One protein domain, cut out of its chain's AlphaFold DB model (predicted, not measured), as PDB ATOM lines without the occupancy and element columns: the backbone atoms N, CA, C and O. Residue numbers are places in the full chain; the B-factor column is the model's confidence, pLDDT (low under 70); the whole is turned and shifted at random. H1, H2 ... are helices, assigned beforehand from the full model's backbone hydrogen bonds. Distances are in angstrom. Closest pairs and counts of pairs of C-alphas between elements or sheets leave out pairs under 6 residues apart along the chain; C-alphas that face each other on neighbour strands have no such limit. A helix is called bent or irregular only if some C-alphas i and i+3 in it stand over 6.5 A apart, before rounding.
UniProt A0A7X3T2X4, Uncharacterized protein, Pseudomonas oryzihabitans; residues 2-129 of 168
ATOM      1  N   LEU A   2       4.185   1.948  79.031       42.81
ATOM      2  CA  LEU A   2       5.346   2.676  79.540       42.81
ATOM      3  C   LEU A   2       6.434   2.837  78.468       42.81
ATOM      4  O   LEU A   2       6.601   1.939  77.637       42.81
ATOM      5  N   PRO A   3       7.189   3.950  78.468       49.12
ATOM      6  CA  PRO A   3       8.298   4.127  77.543       49.12
ATOM      7  C   PRO A   3       9.342   3.011  77.718       49.12
ATOM      8  O   PRO A   3       9.728   2.703  78.847       49.12
ATOM      9  N   PRO A   4       9.853   2.467  76.599       50.66
ATOM     10  CA  PRO A   4      11.232   1.994  76.474       50.66
ATOM     11  C   PRO A   4      12.183   2.458  77.581       50.66
ATOM     12  O   PRO A   4      12.423   3.664  77.599       50.66
ATOM     13  N   GLY A   5      12.685   1.620  78.489       50.09
ATOM     14  CA  GLY A   5      13.657   2.055  79.515       50.09
ATOM     15  C   GLY A   5      13.102   2.429  80.901       50.09
ATOM     16  O   GLY A   5      13.888   2.601  81.821       50.09
ATOM     17  N   PHE A   6      11.777   2.485  81.088       55.03
ATOM     18  CA  PHE A   6      11.133   2.485  82.426       55.03
ATOM     19  C   PHE A   6      10.649   1.097  82.843       55.03
ATOM     20  O   PHE A   6      10.234   0.882  83.973       55.03
ATOM     21  N   VAL A   7      10.665   0.167  81.895       55.53
ATOM     22  CA  VAL A   7      10.247  -1.218  82.091       55.53
ATOM     23  C   VAL A   7      11.437  -2.071  82.529       55.53
ATOM     24  O   VAL A   7      11.253  -3.155  83.037       55.53
ATOM     25  N   GLN A   8      12.675  -1.602  82.364       61.47
ATOM     26  CA  GLN A   8      13.867  -2.322  82.799       61.47
ATOM     27  C   GLN A   8      15.030  -1.332  82.858       61.47
ATOM     28  O   GLN A   8      15.619  -1.001  81.829       61.47
ATOM     29  N   PHE A   9      15.304  -0.797  84.046       67.25
ATOM     30  CA  PHE A   9      16.506  -0.009  84.294       67.25
ATOM     31  C   PHE A   9      17.513  -0.873  85.052       67.25
ATOM     32  O   PHE A   9      17.292  -1.210  86.213       67.25
ATOM     33  N   THR A  10      18.627  -1.198  84.404       66.25
ATOM     34  CA  THR A  10      19.799  -1.780  85.062       66.25
ATOM     35  C   THR A  10      20.907  -0.741  85.017       66.25
ATOM     36  O   THR A  10      21.289  -0.293  83.938       66.25
ATOM     37  N   ALA A  11      21.458  -0.357  86.169       64.94
ATOM     38  CA  ALA A  11      22.565   0.601  86.213       64.94
ATOM     39  C   ALA A  11      23.793   0.119  85.407       64.94
ATOM     40  O   ALA A  11      24.567   0.929  84.903       64.94
ATOM     41  N   GLU A  12      23.957  -1.195  85.260       64.06
ATOM     42  CA  GLU A  12      25.070  -1.823  84.545       64.06
ATOM     43  C   GLU A  12      24.950  -1.722  83.016       64.06
ATOM     44  O   GLU A  12      25.965  -1.786  82.315       64.06
ATOM     45  N   ASP A  13      23.745  -1.485  82.489       63.03
ATOM     46  CA  ASP A  13      23.534  -1.318  81.056       63.03
ATOM     47  C   ASP A  13      24.038   0.064  80.623       63.03
ATOM     48  O   ASP A  13      23.584   1.108  81.100       63.03
ATOM     49  N   SER A  14      25.013   0.094  79.710       61.06
ATOM     50  CA  SER A  14      25.528   1.351  79.162       61.06
ATOM     51  C   SER A  14      24.420   2.084  78.413       61.06
ATOM     52  O   SER A  14      24.004   1.666  77.332       61.06
ATOM     53  N   CYS A  15      23.997   3.232  78.938       62.19
ATOM     54  CA  CYS A  15      23.057   4.091  78.240       62.19
ATOM     55  C   CYS A  15      23.789   4.871  77.141       62.19
ATOM     56  O   CYS A  15      24.413   5.909  77.375       62.19
ATOM     57  N   GLY A  16      23.713   4.370  75.913       61.72
ATOM     58  CA  GLY A  16      23.954   5.214  74.756       61.72
ATOM     59  C   GLY A  16      25.412   5.379  74.310       61.72
ATOM     60  O   GLY A  16      26.264   4.507  74.468       61.72
ATOM     61  N   TYR A  17      25.668   6.549  73.722       60.50
ATOM     62  CA  TYR A  17      26.905   6.936  73.033       60.50
ATOM     63  C   TYR A  17      28.060   7.372  73.954       60.50
ATOM     64  O   TYR A  17      29.204   7.463  73.509       60.50
ATOM     65  N   TRP A  18      27.795   7.622  75.242       64.88
ATOM     66  CA  TRP A  18      28.813   8.078  76.199       64.88
ATOM     67  C   TRP A  18      28.923   7.172  77.438       64.88
ATOM     68  O   TRP A  18      28.563   7.592  78.541       64.88
ATOM     69  N   PRO A  19      29.496   5.958  77.312       66.94
ATOM     70  CA  PRO A  19      29.633   5.019  78.431       66.94
ATOM     71  C   PRO A  19      30.399   5.589  79.636       66.94
ATOM     72  O   PRO A  19      30.108   5.253  80.782       66.94
ATOM     73  N   SER A  20      31.384   6.460  79.397       67.62
ATOM     74  CA  SER A  20      32.162   7.112  80.464       67.62
ATOM     75  C   SER A  20      31.358   8.186  81.196       67.62
ATOM     76  O   SER A  20      31.446   8.291  82.417       67.62
ATOM     77  N   LEU A  21      30.546   8.963  80.468       69.06
ATOM     78  CA  LEU A  21      29.624   9.926  81.076       69.06
ATOM     79  C   LEU A  21      28.583   9.181  81.909       69.06
ATOM     80  O   LEU A  21      28.332   9.565  83.045       69.06
ATOM     81  N   TRP A  22      28.043   8.085  81.374       73.00
ATOM     82  CA  TRP A  22      27.109   7.214  82.076       73.00
ATOM     83  C   TRP A  22      27.690   6.684  83.392       73.00
ATOM     84  O   TRP A  22      27.115   6.907  84.455       73.00
ATOM     85  N   ARG A  23      28.897   6.102  83.356       75.88
ATOM     86  CA  ARG A  23      29.611   5.644  84.561       75.88
ATOM     87  C   ARG A  23      29.861   6.764  85.572       75.88
ATOM     88  O   ARG A  23      29.672   6.558  86.766       75.88
ATOM     89  N   ARG A  24      30.243   7.958  85.105       77.94
ATOM     90  CA  ARG A  24      30.417   9.137  85.968       77.94
ATOM     91  C   ARG A  24      29.105   9.586  86.610       77.94
ATOM     92  O   ARG A  24      29.107  10.047  87.742       77.94
ATOM     93  N   TRP A  25      27.984   9.479  85.904       79.69
ATOM     94  CA  TRP A  25      26.679   9.772  86.490       79.69
ATOM     95  C   TRP A  25      26.314   8.763  87.577       79.69
ATOM     96  O   TRP A  25      25.882   9.156  88.655       79.69
ATOM     97  N   LEU A  26      26.558   7.476  87.334       83.38
ATOM     98  CA  LEU A  26      26.303   6.426  88.320       83.38
ATOM     99  C   LEU A  26      27.194   6.542  89.561       83.38
ATOM    100  O   LEU A  26      26.744   6.201  90.653       83.38
ATOM    101  N   SER A  27      28.418   7.074  89.442       83.56
ATOM    102  CA  SER A  27      29.297   7.260  90.603       83.56
ATOM    103  C   SER A  27      28.730   8.238  91.635       83.56
ATOM    104  O   SER A  27      29.053   8.120  92.813       83.56
ATOM    105  N   PHE A  28      27.827   9.149  91.243       84.69
ATOM    106  CA  PHE A  28      27.136  10.025  92.197       84.69
ATOM    107  C   PHE A  28      26.263   9.260  93.201       84.69
ATOM    108  O   PHE A  28      25.890   9.838  94.216       84.69
ATOM    109  N   ARG A  29      25.966   7.970  92.975       88.31
ATOM    110  CA  ARG A  29      25.250   7.123  93.944       88.31
ATOM    111  C   ARG A  29      25.917   7.124  95.324       88.31
ATOM    112  O   ARG A  29      25.208   7.060  96.319       88.31
ATOM    113  N   ALA A  30      27.250   7.187  95.389       86.31
ATOM    114  CA  ALA A  30      27.982   7.161  96.658       86.31
ATOM    115  C   ALA A  30      27.911   8.497  97.421       86.31
ATOM    116  O   ALA A  30      27.879   8.499  98.649       86.31
ATOM    117  N   ASP A  31      27.841   9.615  96.694       87.50
ATOM    118  CA  ASP A  31      28.041  10.959  97.251       87.50
ATOM    119  C   ASP A  31      26.754  11.808  97.305       87.50
ATOM    120  O   ASP A  31      26.731  12.875  97.918       87.50
ATOM    121  N   ASP A  32      25.670  11.369  96.657       89.31
ATOM    122  CA  ASP A  32      24.386  12.071  96.608       89.31
ATOM    123  C   ASP A  32      23.232  11.134  96.986       89.31
ATOM    124  O   ASP A  32      22.730  10.359  96.170       89.31
ATOM    125  N   ALA A  33      22.759  11.259  98.228       89.94
ATOM    126  CA  ALA A  33      21.650  10.467  98.754       89.94
ATOM    127  C   ALA A  33      20.333  10.667  97.976       89.94
ATOM    128  O   ALA A  33      19.549   9.730  97.841       89.94
ATOM    129  N   ALA A  34      20.080  11.867  97.439       88.12
ATOM    130  CA  ALA A  34      18.867  12.140  96.669       88.12
ATOM    131  C   ALA A  34      18.928  11.496  95.277       88.12
ATOM    132  O   ALA A  34      17.901  11.061  94.747       88.12
ATOM    133  N   PHE A  35      20.123  11.426  94.693       87.94
ATOM    134  CA  PHE A  35      20.368  10.689  93.459       87.94
ATOM    135  C   PHE A  35      20.322   9.175  93.691       87.94
ATOM    136  O   PHE A  35      19.679   8.463  92.924       87.94
ATOM    137  N   ALA A  36      20.924   8.682  94.775       90.62
ATOM    138  CA  ALA A  36      20.853   7.275  95.158       90.62
ATOM    139  C   ALA A  36      19.399   6.811  95.342       90.62
ATOM    140  O   ALA A  36      19.022   5.767  94.821       90.62
ATOM    141  N   ALA A  37      18.565   7.624  96.000       91.25
ATOM    142  CA  ALA A  37      17.145   7.334  96.176       91.25
ATOM    143  C   ALA A  37      16.377   7.283  94.842       91.25
ATOM    144  O   ALA A  37      15.562   6.384  94.651       91.25
ATOM    145  N   LEU A  38      16.663   8.199  93.904       89.81
ATOM    146  CA  LEU A  38      16.108   8.126  92.546       89.81
ATOM    147  C   LEU A  38      16.521   6.821  91.861       89.81
ATOM    148  O   LEU A  38      15.686   6.157  91.255       89.81
ATOM    149  N   LEU A  39      17.808   6.479  91.928       88.25
ATOM    150  CA  LEU A  39      18.350   5.301  91.263       88.25
ATOM    151  C   LEU A  39      17.692   4.027  91.796       88.25
ATOM    152  O   LEU A  39      17.240   3.209  91.009       88.25
ATOM    153  N   THR A  40      17.546   3.909  93.116       88.75
ATOM    154  CA  THR A  40      16.822   2.800  93.747       88.75
ATOM    155  C   THR A  40      15.349   2.761  93.340       88.75
ATOM    156  O   THR A  40      14.829   1.681  93.080       88.75
ATOM    157  N   ALA A  41      14.677   3.911  93.225       86.88
ATOM    158  CA  ALA A  41      13.299   3.961  92.733       86.88
ATOM    159  C   ALA A  41      13.184   3.478  91.274       86.88
ATOM    160  O   ALA A  41      12.244   2.764  90.942       86.88
ATOM    161  N   LEU A  42      14.153   3.821  90.418       85.25
ATOM    162  CA  LEU A  42      14.219   3.349  89.031       85.25
ATOM    163  C   LEU A  42      14.539   1.848  88.940       85.25
ATOM    164  O   LEU A  42      13.913   1.147  88.153       85.25
ATOM    165  N   GLU A  43      15.479   1.350  89.749       84.69
ATOM    166  CA  GLU A  43      15.848  -0.075  89.843       84.69
ATOM    167  C   GLU A  43      14.677  -0.943  90.342       84.69
ATOM    168  O   GLU A  43      14.570  -2.111  89.979       84.69
ATOM    169  N   ALA A  44      13.784  -0.374  91.158       81.19
ATOM    170  CA  ALA A  44      12.605  -1.054  91.693       81.19
ATOM    171  C   ALA A  44      11.413  -1.107  90.717       81.19
ATOM    172  O   ALA A  44      10.388  -1.709  91.047       81.19
ATOM    173  N   LEU A  45      11.511  -0.482  89.535       77.50
ATOM    174  CA  LEU A  45      10.438  -0.511  88.542       77.50
ATOM    175  C   LEU A  45      10.212  -1.947  88.028       77.50
ATOM    176  O   LEU A  45      11.164  -2.614  87.618       77.50
ATOM    177  N   PRO A  46       8.965  -2.452  88.034       67.25
ATOM    178  CA  PRO A  46       8.686  -3.837  87.663       67.25
ATOM    179  C   PRO A  46       8.896  -4.103  86.165       67.25
ATOM    180  O   PRO A  46       8.540  -3.281  85.320       67.25
ATOM    181  N   GLN A  47       9.398  -5.305  85.841       60.72
ATOM    182  CA  GLN A  47       9.835  -5.657  84.482       60.72
ATOM    183  C   GLN A  47       8.735  -5.931  83.442       60.72
ATOM    184  O   GLN A  47       9.024  -5.987  82.253       60.72
ATOM    185  N   ALA A  48       7.479  -6.099  83.858       55.81
ATOM    186  CA  ALA A  48       6.279  -6.205  83.016       55.81
ATOM    187  C   ALA A  48       5.050  -6.459  83.915       55.81
ATOM    188  O   ALA A  48       5.194  -6.740  85.104       55.81
ATOM    189  N   PRO A  49       3.839  -6.426  83.337       55.12
ATOM    190  CA  PRO A  49       2.920  -5.301  83.414       55.12
ATOM    191  C   PRO A  49       2.253  -5.221  84.802       55.12
ATOM    192  O   PRO A  49       1.191  -5.799  85.011       55.12
ATOM    193  N   ALA A  50       2.864  -4.519  85.756       61.56
ATOM    194  CA  ALA A  50       2.262  -4.332  87.082       61.56
ATOM    195  C   ALA A  50       2.026  -2.864  87.456       61.56
ATOM    196  O   ALA A  50       1.195  -2.603  88.314       61.56
ATOM    197  N   CYS A  51       2.699  -1.912  86.799       64.25
ATOM    198  CA  CYS A  51       2.534  -0.492  87.101       64.25
ATOM    199  C   CYS A  51       1.916   0.277  85.933       64.25
ATOM    200  O   CYS A  51       2.399   0.251  84.797       64.25
ATOM    201  N   SER A  52       0.850   0.995  86.246       74.44
ATOM    202  CA  SER A  52       0.287   2.067  85.443       74.44
ATOM    203  C   SER A  52       1.256   3.248  85.330       74.44
ATOM    204  O   SER A  52       2.157   3.446  86.147       74.44
ATOM    205  N   GLU A  53       1.043   4.077  84.307       73.94
ATOM    206  CA  GLU A  53       1.788   5.328  84.113       73.94
ATOM    207  C   GLU A  53       1.671   6.252  85.338       73.94
ATOM    208  O   GLU A  53       2.657   6.859  85.748       73.94
ATOM    209  N   ASN A  54       0.508   6.280  85.990       76.38
ATOM    210  CA  ASN A  54       0.287   7.083  87.191       76.38
ATOM    211  C   ASN A  54       1.088   6.580  88.398       76.38
ATOM    212  O   ASN A  54       1.645   7.387  89.132       76.38
ATOM    213  N   GLU A  55       1.195   5.269  88.606       79.00
ATOM    214  CA  GLU A  55       1.984   4.721  89.723       79.00
ATOM    215  C   GLU A  55       3.469   5.060  89.582       79.00
ATOM    216  O   GLU A  55       4.139   5.385  90.560       79.00
ATOM    217  N   ILE A  56       3.974   5.072  88.349       78.81
ATOM    218  CA  ILE A  56       5.354   5.471  88.060       78.81
ATOM    219  C   ILE A  56       5.534   6.977  88.218       78.81
ATOM    220  O   ILE A  56       6.547   7.420  88.760       78.81
ATOM    221  N   ALA A  57       4.546   7.767  87.801       79.81
ATOM    222  CA  ALA A  57       4.532   9.202  88.041       79.81
ATOM    223  C   ALA A  57       4.639   9.520  89.539       79.81
ATOM    224  O   ALA A  57       5.487  10.319  89.936       79.81
ATOM    225  N   GLU A  58       3.816   8.873  90.370       82.50
ATOM    226  CA  GLU A  58       3.838   9.040  91.827       82.50
ATOM    227  C   GLU A  58       5.170   8.595  92.438       82.50
ATOM    228  O   GLU A  58       5.728   9.314  93.269       82.50
ATOM    229  N   LEU A  59       5.723   7.464  91.987       84.44
ATOM    230  CA  LEU A  59       7.015   6.964  92.457       84.44
ATOM    231  C   LEU A  59       8.155   7.948  92.163       84.44
ATOM    232  O   LEU A  59       9.019   8.176  93.007       84.44
ATOM    233  N   LEU A  60       8.173   8.544  90.968       84.94
ATOM    234  CA  LEU A  60       9.282   9.392  90.526       84.94
ATOM    235  C   LEU A  60       9.171  10.832  91.017       84.94
ATOM    236  O   LEU A  60      10.194  11.454  91.308       84.94
ATOM    237  N   ARG A  61       7.953  11.373  91.142       85.94
ATOM    238  CA  ARG A  61       7.694  12.771  91.522       85.94
ATOM    239  C   ARG A  61       8.528  13.287  92.704       85.94
ATOM    240  O   ARG A  61       9.117  14.361  92.542       85.94
ATOM    241  N   PRO A  62       8.667  12.582  93.848       89.00
ATOM    242  CA  PRO A  62       9.462  13.085  94.972       89.00
ATOM    243  C   PRO A  62      10.942  13.287  94.621       89.00
ATOM    244  O   PRO A  62      11.607  14.138  95.211       89.00
ATOM    245  N   HIS A  63      11.468  12.574  93.624       88.06
ATOM    246  CA  HIS A  63      12.870  12.649  93.221       88.06
ATOM    247  C   HIS A  63      13.147  13.727  92.163       88.06
ATOM    248  O   HIS A  63      14.294  14.148  92.005       88.06
ATOM    249  N   LEU A  64      12.124  14.210  91.450       86.00
ATOM    250  CA  LEU A  64      12.288  15.097  90.289       86.00
ATOM    251  C   LEU A  64      12.382  16.590  90.634       86.00
ATOM    252  O   LEU A  64      12.549  17.414  89.740       86.00
ATOM    253  N   HIS A  65      12.364  16.964  91.913       84.12
ATOM    254  CA  HIS A  65      12.609  18.350  92.330       84.12
ATOM    255  C   HIS A  65      14.057  18.808  92.061       84.12
ATOM    256  O   HIS A  65      14.335  20.004  91.973       84.12
ATOM    257  N   ARG A  66      15.009  17.869  91.931       82.50
ATOM    258  CA  ARG A  66      16.423  18.179  91.671       82.50
ATOM    259  C   ARG A  66      16.707  18.235  90.166       82.50
ATOM    260  O   ARG A  66      16.457  17.248  89.474       82.50
ATOM    261  N   PRO A  67      17.362  19.298  89.657       82.25
ATOM    262  CA  PRO A  67      17.778  19.375  88.253       82.25
ATOM    263  C   PRO A  67      18.643  18.190  87.806       82.25
ATOM    264  O   PRO A  67      18.482  17.698  86.696       82.25
ATOM    265  N   ARG A  68      19.517  17.699  88.696       83.00
ATOM    266  CA  ARG A  68      20.373  16.524  88.471       83.00
ATOM    267  C   ARG A  68      19.552  15.270  88.151       83.00
ATOM    268  O   ARG A  68      19.808  14.608  87.153       83.00
ATOM    269  N   ASN A  69      18.533  15.000  88.959       86.12
ATOM    270  CA  ASN A  69      17.645  13.850  88.817       86.12
ATOM    271  C   ASN A  69      16.811  13.939  87.532       86.12
ATOM    272  O   ASN A  69      16.736  12.976  86.771       86.12
ATOM    273  N   ARG A  70      16.268  15.128  87.238       84.94
ATOM    274  CA  ARG A  70      15.568  15.399  85.972       84.94
ATOM    275  C   ARG A  70      16.475  15.181  84.762       84.94
ATOM    276  O   ARG A  70      16.044  14.607  83.767       84.94
ATOM    277  N   PHE A  71      17.730  15.619  84.844       82.50
ATOM    278  CA  PHE A  71      18.685  15.458  83.753       82.50
ATOM    279  C   PHE A  71      19.095  13.996  83.542       82.50
ATOM    280  O   PHE A  71      19.213  13.550  82.406       82.50
ATOM    281  N   PHE A  72      19.259  13.225  84.616       83.12
ATOM    282  CA  PHE A  72      19.514  11.790  84.509       83.12
ATOM    283  C   PHE A  72      18.349  11.054  83.834       83.12
ATOM    284  O   PHE A  72      18.562  10.265  82.915       83.12
ATOM    285  N   LEU A  73      17.111  11.398  84.208       82.94
ATOM    286  CA  LEU A  73      15.914  10.909  83.523       82.94
ATOM    287  C   LEU A  73      15.906  11.302  82.039       82.94
ATOM    288  O   LEU A  73      15.511  10.514  81.180       82.94
ATOM    289  N   PHE A  74      16.388  12.510  81.728       83.19
ATOM    290  CA  PHE A  74      16.557  12.944  80.350       83.19
ATOM    291  C   PHE A  74      17.519  12.041  79.571       83.19
ATOM    292  O   PHE A  74      17.170  11.616  78.473       83.19
ATOM    293  N   LEU A  75      18.685  11.709  80.136       79.75
ATOM    294  CA  LEU A  75      19.678  10.841  79.489       79.75
ATOM    295  C   LEU A  75      19.105   9.458  79.158       79.75
ATOM    296  O   LEU A  75      19.298   8.972  78.043       79.75
ATOM    297  N   LEU A  76      18.349   8.872  80.091       80.31
ATOM    298  CA  LEU A  76      17.675   7.588  79.899       80.31
ATOM    299  C   LEU A  76      16.730   7.596  78.698       80.31
ATOM    300  O   LEU A  76      16.781   6.717  77.840       80.31
ATOM    301  N   TRP A  77      15.886   8.620  78.605       80.31
ATOM    302  CA  TRP A  77      14.966   8.768  77.481       80.31
ATOM    303  C   TRP A  77      15.671   9.125  76.176       80.31
ATOM    304  O   TRP A  77      15.262   8.668  75.110       80.31
ATOM    305  N   PHE A  78      16.729   9.929  76.248       78.56
ATOM    306  CA  PHE A  78      17.485  10.352  75.079       78.56
ATOM    307  C   PHE A  78      18.121   9.154  74.360       78.56
ATOM    308  O   PHE A  78      18.083   9.109  73.136       78.56
ATOM    309  N   PHE A  79      18.597   8.139  75.087       75.94
ATOM    310  CA  PHE A  79      19.199   6.920  74.519       75.94
ATOM    311  C   PHE A  79      18.310   5.670  74.643       75.94
ATOM    312  O   PHE A  79      18.784   4.537  74.567       75.94
ATOM    313  N   ARG A  80      16.996   5.865  74.795       73.56
ATOM    314  CA  ARG A  80      16.005   4.796  74.994       73.56
ATOM    315  C   ARG A  80      16.106   3.644  73.985       73.56
ATOM    316  O   ARG A  80      15.880   2.496  74.348       73.56
ATOM    317  N   GLN A  81      16.332   3.953  72.710       70.25
ATOM    318  CA  GLN A  81      16.309   2.971  71.615       70.25
ATOM    319  C   GLN A  81      17.703   2.426  71.263       70.25
ATOM    320  O   GLN A  81      17.859   1.748  70.249       70.25
ATOM    321  N   GLY A  82      18.717   2.719  72.082       70.62
ATOM    322  CA  GLY A  82      20.086   2.250  71.897       70.62
ATOM    323  C   GLY A  82      21.104   3.394  71.819       70.62
ATOM    324  O   GLY A  82      20.892   4.466  72.385       70.62
ATOM    325  N   PRO A  83      22.238   3.204  71.122       69.88
ATOM    326  CA  PRO A  83      23.363   4.137  71.156       69.88
ATOM    327  C   PRO A  83      23.091   5.490  70.488       69.88
ATOM    328  O   PRO A  83      23.921   6.389  70.583       69.88
ATOM    329  N   ARG A  84      21.961   5.651  69.795       75.81
ATOM    330  CA  ARG A  84      21.602   6.874  69.072       75.81
ATOM    331  C   ARG A  84      20.532   7.669  69.819       75.81
ATOM    332  O   ARG A  84      19.648   7.058  70.422       75.81
ATOM    333  N   PRO A  85      20.567   9.013  69.742       79.12
ATOM    334  CA  PRO A  85      19.496   9.843  70.251       79.12
ATOM    335  C   PRO A  85      18.161   9.440  69.646       79.12
ATOM    336  O   PRO A  85      18.000   9.400  68.425       79.12
ATOM    337  N   THR A  86      17.181   9.207  70.502       81.56
ATOM    338  CA  THR A  86      15.800   9.019  70.075       81.56
ATOM    339  C   THR A  86      15.241  10.379  69.662       81.56
ATOM    340  O   THR A  86      15.329  11.352  70.418       81.56
ATOM    341  N   ALA A  87      14.693  10.482  68.450       81.94
ATOM    342  CA  ALA A  87      14.095  11.721  67.959       81.94
ATOM    343  C   ALA A  87      12.919  12.150  68.852       81.94
ATOM    344  O   ALA A  87      12.151  11.305  69.308       81.94
ATOM    345  N   LEU A  88      12.743  13.460  69.066       81.75
ATOM    346  CA  LEU A  88      11.677  13.975  69.938       81.75
ATOM    347  C   LEU A  88      10.284  13.541  69.463       81.75
ATOM    348  O   LEU A  88       9.421  13.264  70.283       81.75
ATOM    349  N   THR A  89      10.086  13.434  68.148       81.88
ATOM    350  CA  THR A  89       8.841  12.969  67.514       81.88
ATOM    351  C   THR A  89       8.532  11.493  67.769       81.88
ATOM    352  O   THR A  89       7.382  11.089  67.646       81.88
ATOM    353  N   ALA A  90       9.541  10.691  68.112       79.19
ATOM    354  CA  ALA A  90       9.396   9.275  68.441       79.19
ATOM    355  C   ALA A  90       9.246   9.033  69.953       79.19
ATOM    356  O   ALA A  90       9.025   7.896  70.382       79.19
ATOM    357  N   LEU A  91       9.395  10.081  70.770       75.56
ATOM    358  CA  LEU A  91       9.180   9.994  72.206       75.56
ATOM    359  C   LEU A  91       7.681  10.148  72.517       75.56
ATOM    360  O   LEU A  91       7.032  11.033  71.963       75.56
ATOM    361  N   PRO A  92       7.121   9.302  73.400       72.50
ATOM    362  CA  PRO A  92       5.771   9.501  73.909       72.50
ATOM    363  C   PRO A  92       5.730  10.805  74.703       72.50
ATOM    364  O   PRO A  92       6.728  11.155  75.330       72.50
ATOM    365  N   ASP A  93       4.591  11.499  74.697       73.50
ATOM    366  CA  ASP A  93       4.386  12.682  75.534       73.50
ATOM    367  C   ASP A  93       4.215  12.246  77.000       73.50
ATOM    368  O   ASP A  93       3.197  11.640  77.334       73.50
ATOM    369  N   PRO A  94       5.191  12.509  77.888       71.06
ATOM    370  CA  PRO A  94       5.134  12.114  79.278       71.06
ATOM    371  C   PRO A  94       4.711  13.292  80.166       71.06
ATOM    372  O   PRO A  94       4.955  13.252  81.369       71.06
ATOM    373  N   SER A  95       4.113  14.360  79.622       74.69
ATOM    374  CA  SER A  95       3.574  15.471  80.427       74.69
ATOM    375  C   SER A  95       2.613  14.981  81.515       74.69
ATOM    376  O   SER A  95       2.624  15.509  82.625       74.69
ATOM    377  N   THR A  96       1.867  13.910  81.247       69.38
ATOM    378  CA  THR A  96       1.016  13.205  82.216       69.38
ATOM    379  C   THR A  96       1.804  12.359  83.226       69.38
ATOM    380  O   THR A  96       1.329  12.142  84.335       69.38
ATOM    381  N   LEU A  97       3.019  11.923  82.878       72.31
ATOM    382  CA  LEU A  97       3.896  11.075  83.694       72.31
ATOM    383  C   LEU A  97       4.772  11.889  84.662       72.31
ATOM    384  O   LEU A  97       4.945  11.528  85.818       72.31
ATOM    385  N   VAL A  98       5.377  12.980  84.196       77.19
ATOM    386  CA  VAL A  98       6.363  13.756  84.981       77.19
ATOM    387  C   VAL A  98       5.939  15.202  85.224       77.19
ATOM    388  O   VAL A  98       6.626  15.931  85.938       77.19
ATOM    389  N   GLY A  99       4.802  15.617  84.666       82.19
ATOM    390  CA  GLY A  99       4.304  16.986  84.726       82.19
ATOM    391  C   GLY A  99       4.849  17.880  83.608       82.19
ATOM    392  O   GLY A  99       5.935  17.671  83.060       82.19
ATOM    393  N   GLU A 100       4.095  18.936  83.297       85.06
ATOM    394  CA  GLU A 100       4.423  19.905  82.239       85.06
ATOM    395  C   GLU A 100       5.756  20.629  82.453       85.06
ATOM    396  O   GLU A 100       6.483  20.894  81.494       85.06
ATOM    397  N   GLU A 101       6.105  20.955  83.701       83.19
ATOM    398  CA  GLU A 101       7.360  21.650  84.004       83.19
ATOM    399  C   GLU A 101       8.573  20.783  83.641       83.19
ATOM    400  O   GLU A 101       9.456  21.220  82.898       83.19
ATOM    401  N   VAL A 102       8.583  19.527  84.095       82.00
ATOM    402  CA  VAL A 102       9.666  18.578  83.812       82.00
ATOM    403  C   VAL A 102       9.732  18.275  82.318       82.00
ATOM    404  O   VAL A 102      10.819  18.225  81.740       82.00
ATOM    405  N   TRP A 103       8.579  18.143  81.658       84.12
ATOM    406  CA  TRP A 103       8.536  17.924  80.216       84.12
ATOM    407  C   TRP A 103       9.047  19.123  79.407       84.12
ATOM    408  O   TRP A 103       9.714  18.964  78.380       84.12
ATOM    409  N   ARG A 104       8.791  20.353  79.860       85.19
ATOM    410  CA  ARG A 104       9.351  21.566  79.249       85.19
ATOM    411  C   ARG A 104      10.878  21.584  79.326       85.19
ATOM    412  O   ARG A 104      11.515  21.858  78.306       85.19
ATOM    413  N   ASP A 105      11.447  21.250  80.483       84.69
ATOM    414  CA  ASP A 105      12.899  21.118  80.660       84.69
ATOM    415  C   ASP A 105      13.472  20.034  79.741       84.69
ATOM    416  O   ASP A 105      14.440  20.283  79.017       84.69
ATOM    417  N   PHE A 106      12.816  18.871  79.680       84.56
ATOM    418  CA  PHE A 106      13.205  17.782  78.789       84.56
ATOM    419  C   PHE A 106      13.245  18.230  77.323       84.56
ATOM    420  O   PHE A 106      14.254  18.034  76.649       84.56
ATOM    421  N   ARG A 107      12.188  18.883  76.820       85.25
ATOM    422  CA  ARG A 107      12.135  19.390  75.434       85.25
ATOM    423  C   ARG A 107      13.251  20.395  75.151       85.25
ATOM    424  O   ARG A 107      13.830  20.378  74.065       85.25
ATOM    425  N   ARG A 108      13.566  21.266  76.117       85.19
ATOM    426  CA  ARG A 108      14.663  22.238  76.001       85.19
ATOM    427  C   ARG A 108      16.018  21.539  75.907       85.19
ATOM    428  O   ARG A 108      16.812  21.890  75.034       85.19
ATOM    429  N   TRP A 109      16.286  20.565  76.776       84.88
ATOM    430  CA  TRP A 109      17.518  19.778  76.728       84.88
ATOM    431  C   TRP A 109      17.605  18.956  75.449       84.88
ATOM    432  O   TRP A 109      18.641  18.988  74.797       84.88
ATOM    433  N   HIS A 110      16.517  18.308  75.035       85.31
ATOM    434  CA  HIS A 110      16.476  17.506  73.815       85.31
ATOM    435  C   HIS A 110      16.916  18.317  72.598       85.31
ATOM    436  O   HIS A 110      17.876  17.933  71.941       85.31
ATOM    437  N   ARG A 111      16.317  19.494  72.368       81.56
ATOM    438  CA  ARG A 111      16.720  20.375  71.257       81.56
ATOM    439  C   ARG A 111      18.204  20.729  71.307       81.56
ATOM    440  O   ARG A 111      18.868  20.666  70.283       81.56
ATOM    441  N   LYS A 112      18.723  21.073  72.490       79.25
ATOM    442  CA  LYS A 112      20.136  21.433  72.669       79.25
ATOM    443  C   LYS A 112      21.063  20.249  72.361       79.25
ATOM    444  O   LYS A 112      21.880  20.321  71.452       79.25
ATOM    445  N   TYR A 113      20.907  19.146  73.088       75.12
ATOM    446  CA  TYR A 113      21.837  18.017  73.025       75.12
ATOM    447  C   TYR A 113      21.685  17.176  71.756       75.12
ATOM    448  O   TYR A 113      22.646  16.533  71.345       75.12
ATOM    449  N   HIS A 114      20.515  17.174  71.110       77.44
ATOM    450  CA  HIS A 114      20.344  16.526  69.811       77.44
ATOM    451  C   HIS A 114      21.142  17.247  68.718       77.44
ATOM    452  O   HIS A 114      21.839  16.593  67.946       77.44
ATOM    453  N   THR A 115      21.107  18.583  68.687       70.75
ATOM    454  CA  THR A 115      21.943  19.376  67.772       70.75
ATOM    455  C   THR A 115      23.430  19.173  68.059       70.75
ATOM    456  O   THR A 115      24.190  18.925  67.124       70.75
ATOM    457  N   ASP A 116      23.834  19.194  69.333       70.19
ATOM    458  CA  ASP A 116      25.226  18.935  69.727       70.19
ATOM    459  C   ASP A 116      25.685  17.535  69.286       70.19
ATOM    460  O   ASP A 116      26.789  17.370  68.767       70.19
ATOM    461  N   PHE A 117      24.824  16.522  69.440       73.38
ATOM    462  CA  PHE A 117      25.104  15.157  69.002       73.38
ATOM    463  C   PHE A 117      25.300  15.065  67.486       73.38
ATOM    464  O   PHE A 117      26.276  14.476  67.034       73.38
ATOM    465  N   LEU A 118      24.415  15.666  66.689       71.75
ATOM    466  CA  LEU A 118      24.556  15.660  65.230       71.75
ATOM    467  C   LEU A 118      25.839  16.371  64.782       71.75
ATOM    468  O   LEU A 118      26.564  15.855  63.936       71.75
ATOM    469  N   ALA A 119      26.161  17.517  65.387       65.50
ATOM    470  CA  ALA A 119      27.397  18.240  65.097       65.50
ATOM    471  C   ALA A 119      28.641  17.394  65.424       65.50
ATOM    472  O   ALA A 119      29.586  17.342  64.636       65.50
ATOM    473  N   LEU A 120      28.619  16.682  66.552       68.25
ATOM    474  CA  LEU A 120      29.655  15.728  66.943       68.25
ATOM    475  C   LEU A 120      29.845  14.614  65.916       68.25
ATOM    476  O   LEU A 120      30.978  14.294  65.550       68.25
ATOM    477  N   GLU A 121      28.753  14.030  65.436       71.31
ATOM    478  CA  GLU A 121      28.818  12.992  64.414       71.31
ATOM    479  C   GLU A 121      29.389  13.512  63.102       71.31
ATOM    480  O   GLU A 121      30.258  12.866  62.516       71.31
ATOM    481  N   CYS A 122      28.962  14.701  62.668       67.00
ATOM    482  CA  CYS A 122      29.517  15.357  61.491       67.00
ATOM    483  C   CYS A 122      31.029  15.562  61.632       67.00
ATOM    484  O   CYS A 122      31.778  15.190  60.730       67.00
ATOM    485  N   VAL A 123      31.495  16.072  62.777       65.25
ATOM    486  CA  VAL A 123      32.926  16.270  63.046       65.25
ATOM    487  C   VAL A 123      33.685  14.944  63.037       65.25
ATOM    488  O   VAL A 123      34.753  14.862  62.436       65.25
ATOM    489  N   GLN A 124      33.145  13.880  63.633       69.69
ATOM    490  CA  GLN A 124      33.794  12.566  63.611       69.69
ATOM    491  C   GLN A 124      33.862  11.951  62.216       69.69
ATOM    492  O   GLN A 124      34.866  11.334  61.866       69.69
ATOM    493  N   VAL A 125      32.801  12.085  61.418       69.81
ATOM    494  CA  VAL A 125      32.795  11.631  60.022       69.81
ATOM    495  C   VAL A 125      33.823  12.421  59.216       69.81
ATOM    496  O   VAL A 125      34.602  11.835  58.468       69.81
ATOM    497  N   TRP A 126      33.877  13.734  59.417       64.75
ATOM    498  CA  TRP A 126      34.809  14.615  58.729       64.75
ATOM    499  C   TRP A 126      36.270  14.332  59.094       64.75
ATOM    500  O   TRP A 126      37.107  14.174  58.208       64.75
ATOM    501  N   GLN A 127      36.567  14.116  60.378       64.25
ATOM    502  CA  GLN A 127      37.885  13.678  60.850       64.25
ATOM    503  C   GLN A 127      38.343  12.353  60.248       64.25
ATOM    504  O   GLN A 127      39.532  12.069  60.273       64.25
ATOM    505  N   ARG A 128      37.444  11.499  59.755       68.56
ATOM    506  CA  ARG A 128      37.834  10.234  59.117       68.56
ATOM    507  C   ARG A 128      38.259  10.421  57.662       68.56
ATOM    508  O   ARG A 128      38.834   9.494  57.096       68.56
ATOM    509  N   GLN A 129      38.020  11.591  57.064       69.69
ATOM    510  CA  GLN A 129      38.395  11.864  55.681       69.69
ATOM    511  C   GLN A 129      39.927  11.963  55.534       69.69
ATOM    512  O   GLN A 129      40.575  12.639  56.338       69.69
TER     513      GLN A 129
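Overview. This is residues 2 to 129 of the 168 residues of an uncharacterized protein of Pseudomonas oryzihabitans (UniProt A0A7X3T2X4). H4 lies in the middle of a compact body of helices, with the hairpin of H2 and H3 at one end and long H6 crossing it, whose residues 119 to 127 stick out with 128 and 129 as an arm. It is all helix, 128 residues with six named helices, H1 to H6, and no named strand; compact, with a radius of gyration of the C-alphas of 15.1 A and spans of 50 by 33 by 27 A.

Along the chain. After residues 2 to 18, find C-alpha 19 at (29.633, 5.019, 78.431), where H1, residues 19 to 27, begins. Next come H2, 33 to 43; H3, 53 to 63, irregular, with C-alphas 59 and 62 7.1 A apart; H4, 67 to 78; H5, 95 to 98; and H6, 100 to 127, 40.2 A long, ending at C-alpha 127 (37.885, 13.678, 60.850).

Arrangement. See H6 touch H4 with residues 102 to 110 alone, closest at C-alphas Phe 74 and Phe 106, 6.1 A, at a steep tilt of 58 degrees. H2 and H3, a hairpin, touch at C-alphas Leu 38 and His 63, 5.6 A. H3 touches H5 at C-alphas Ala 57 and Leu 97, 4.8 A. H1 is close to but not clearly touching H4. Every O i to N i+4 pair is within hydrogen-bond range in H1, H2, H4 and H6, against 5 of 7 in H3; H5 is too short for one.

Size, cuts and confidence. The printed part has no cut; the link H4 to H5 is long. The farthest C-alphas, Ala 50 and Gln 129, are 50.5 A apart. Look for pLDDT under 70 at 38 residues, among them 2 to 21.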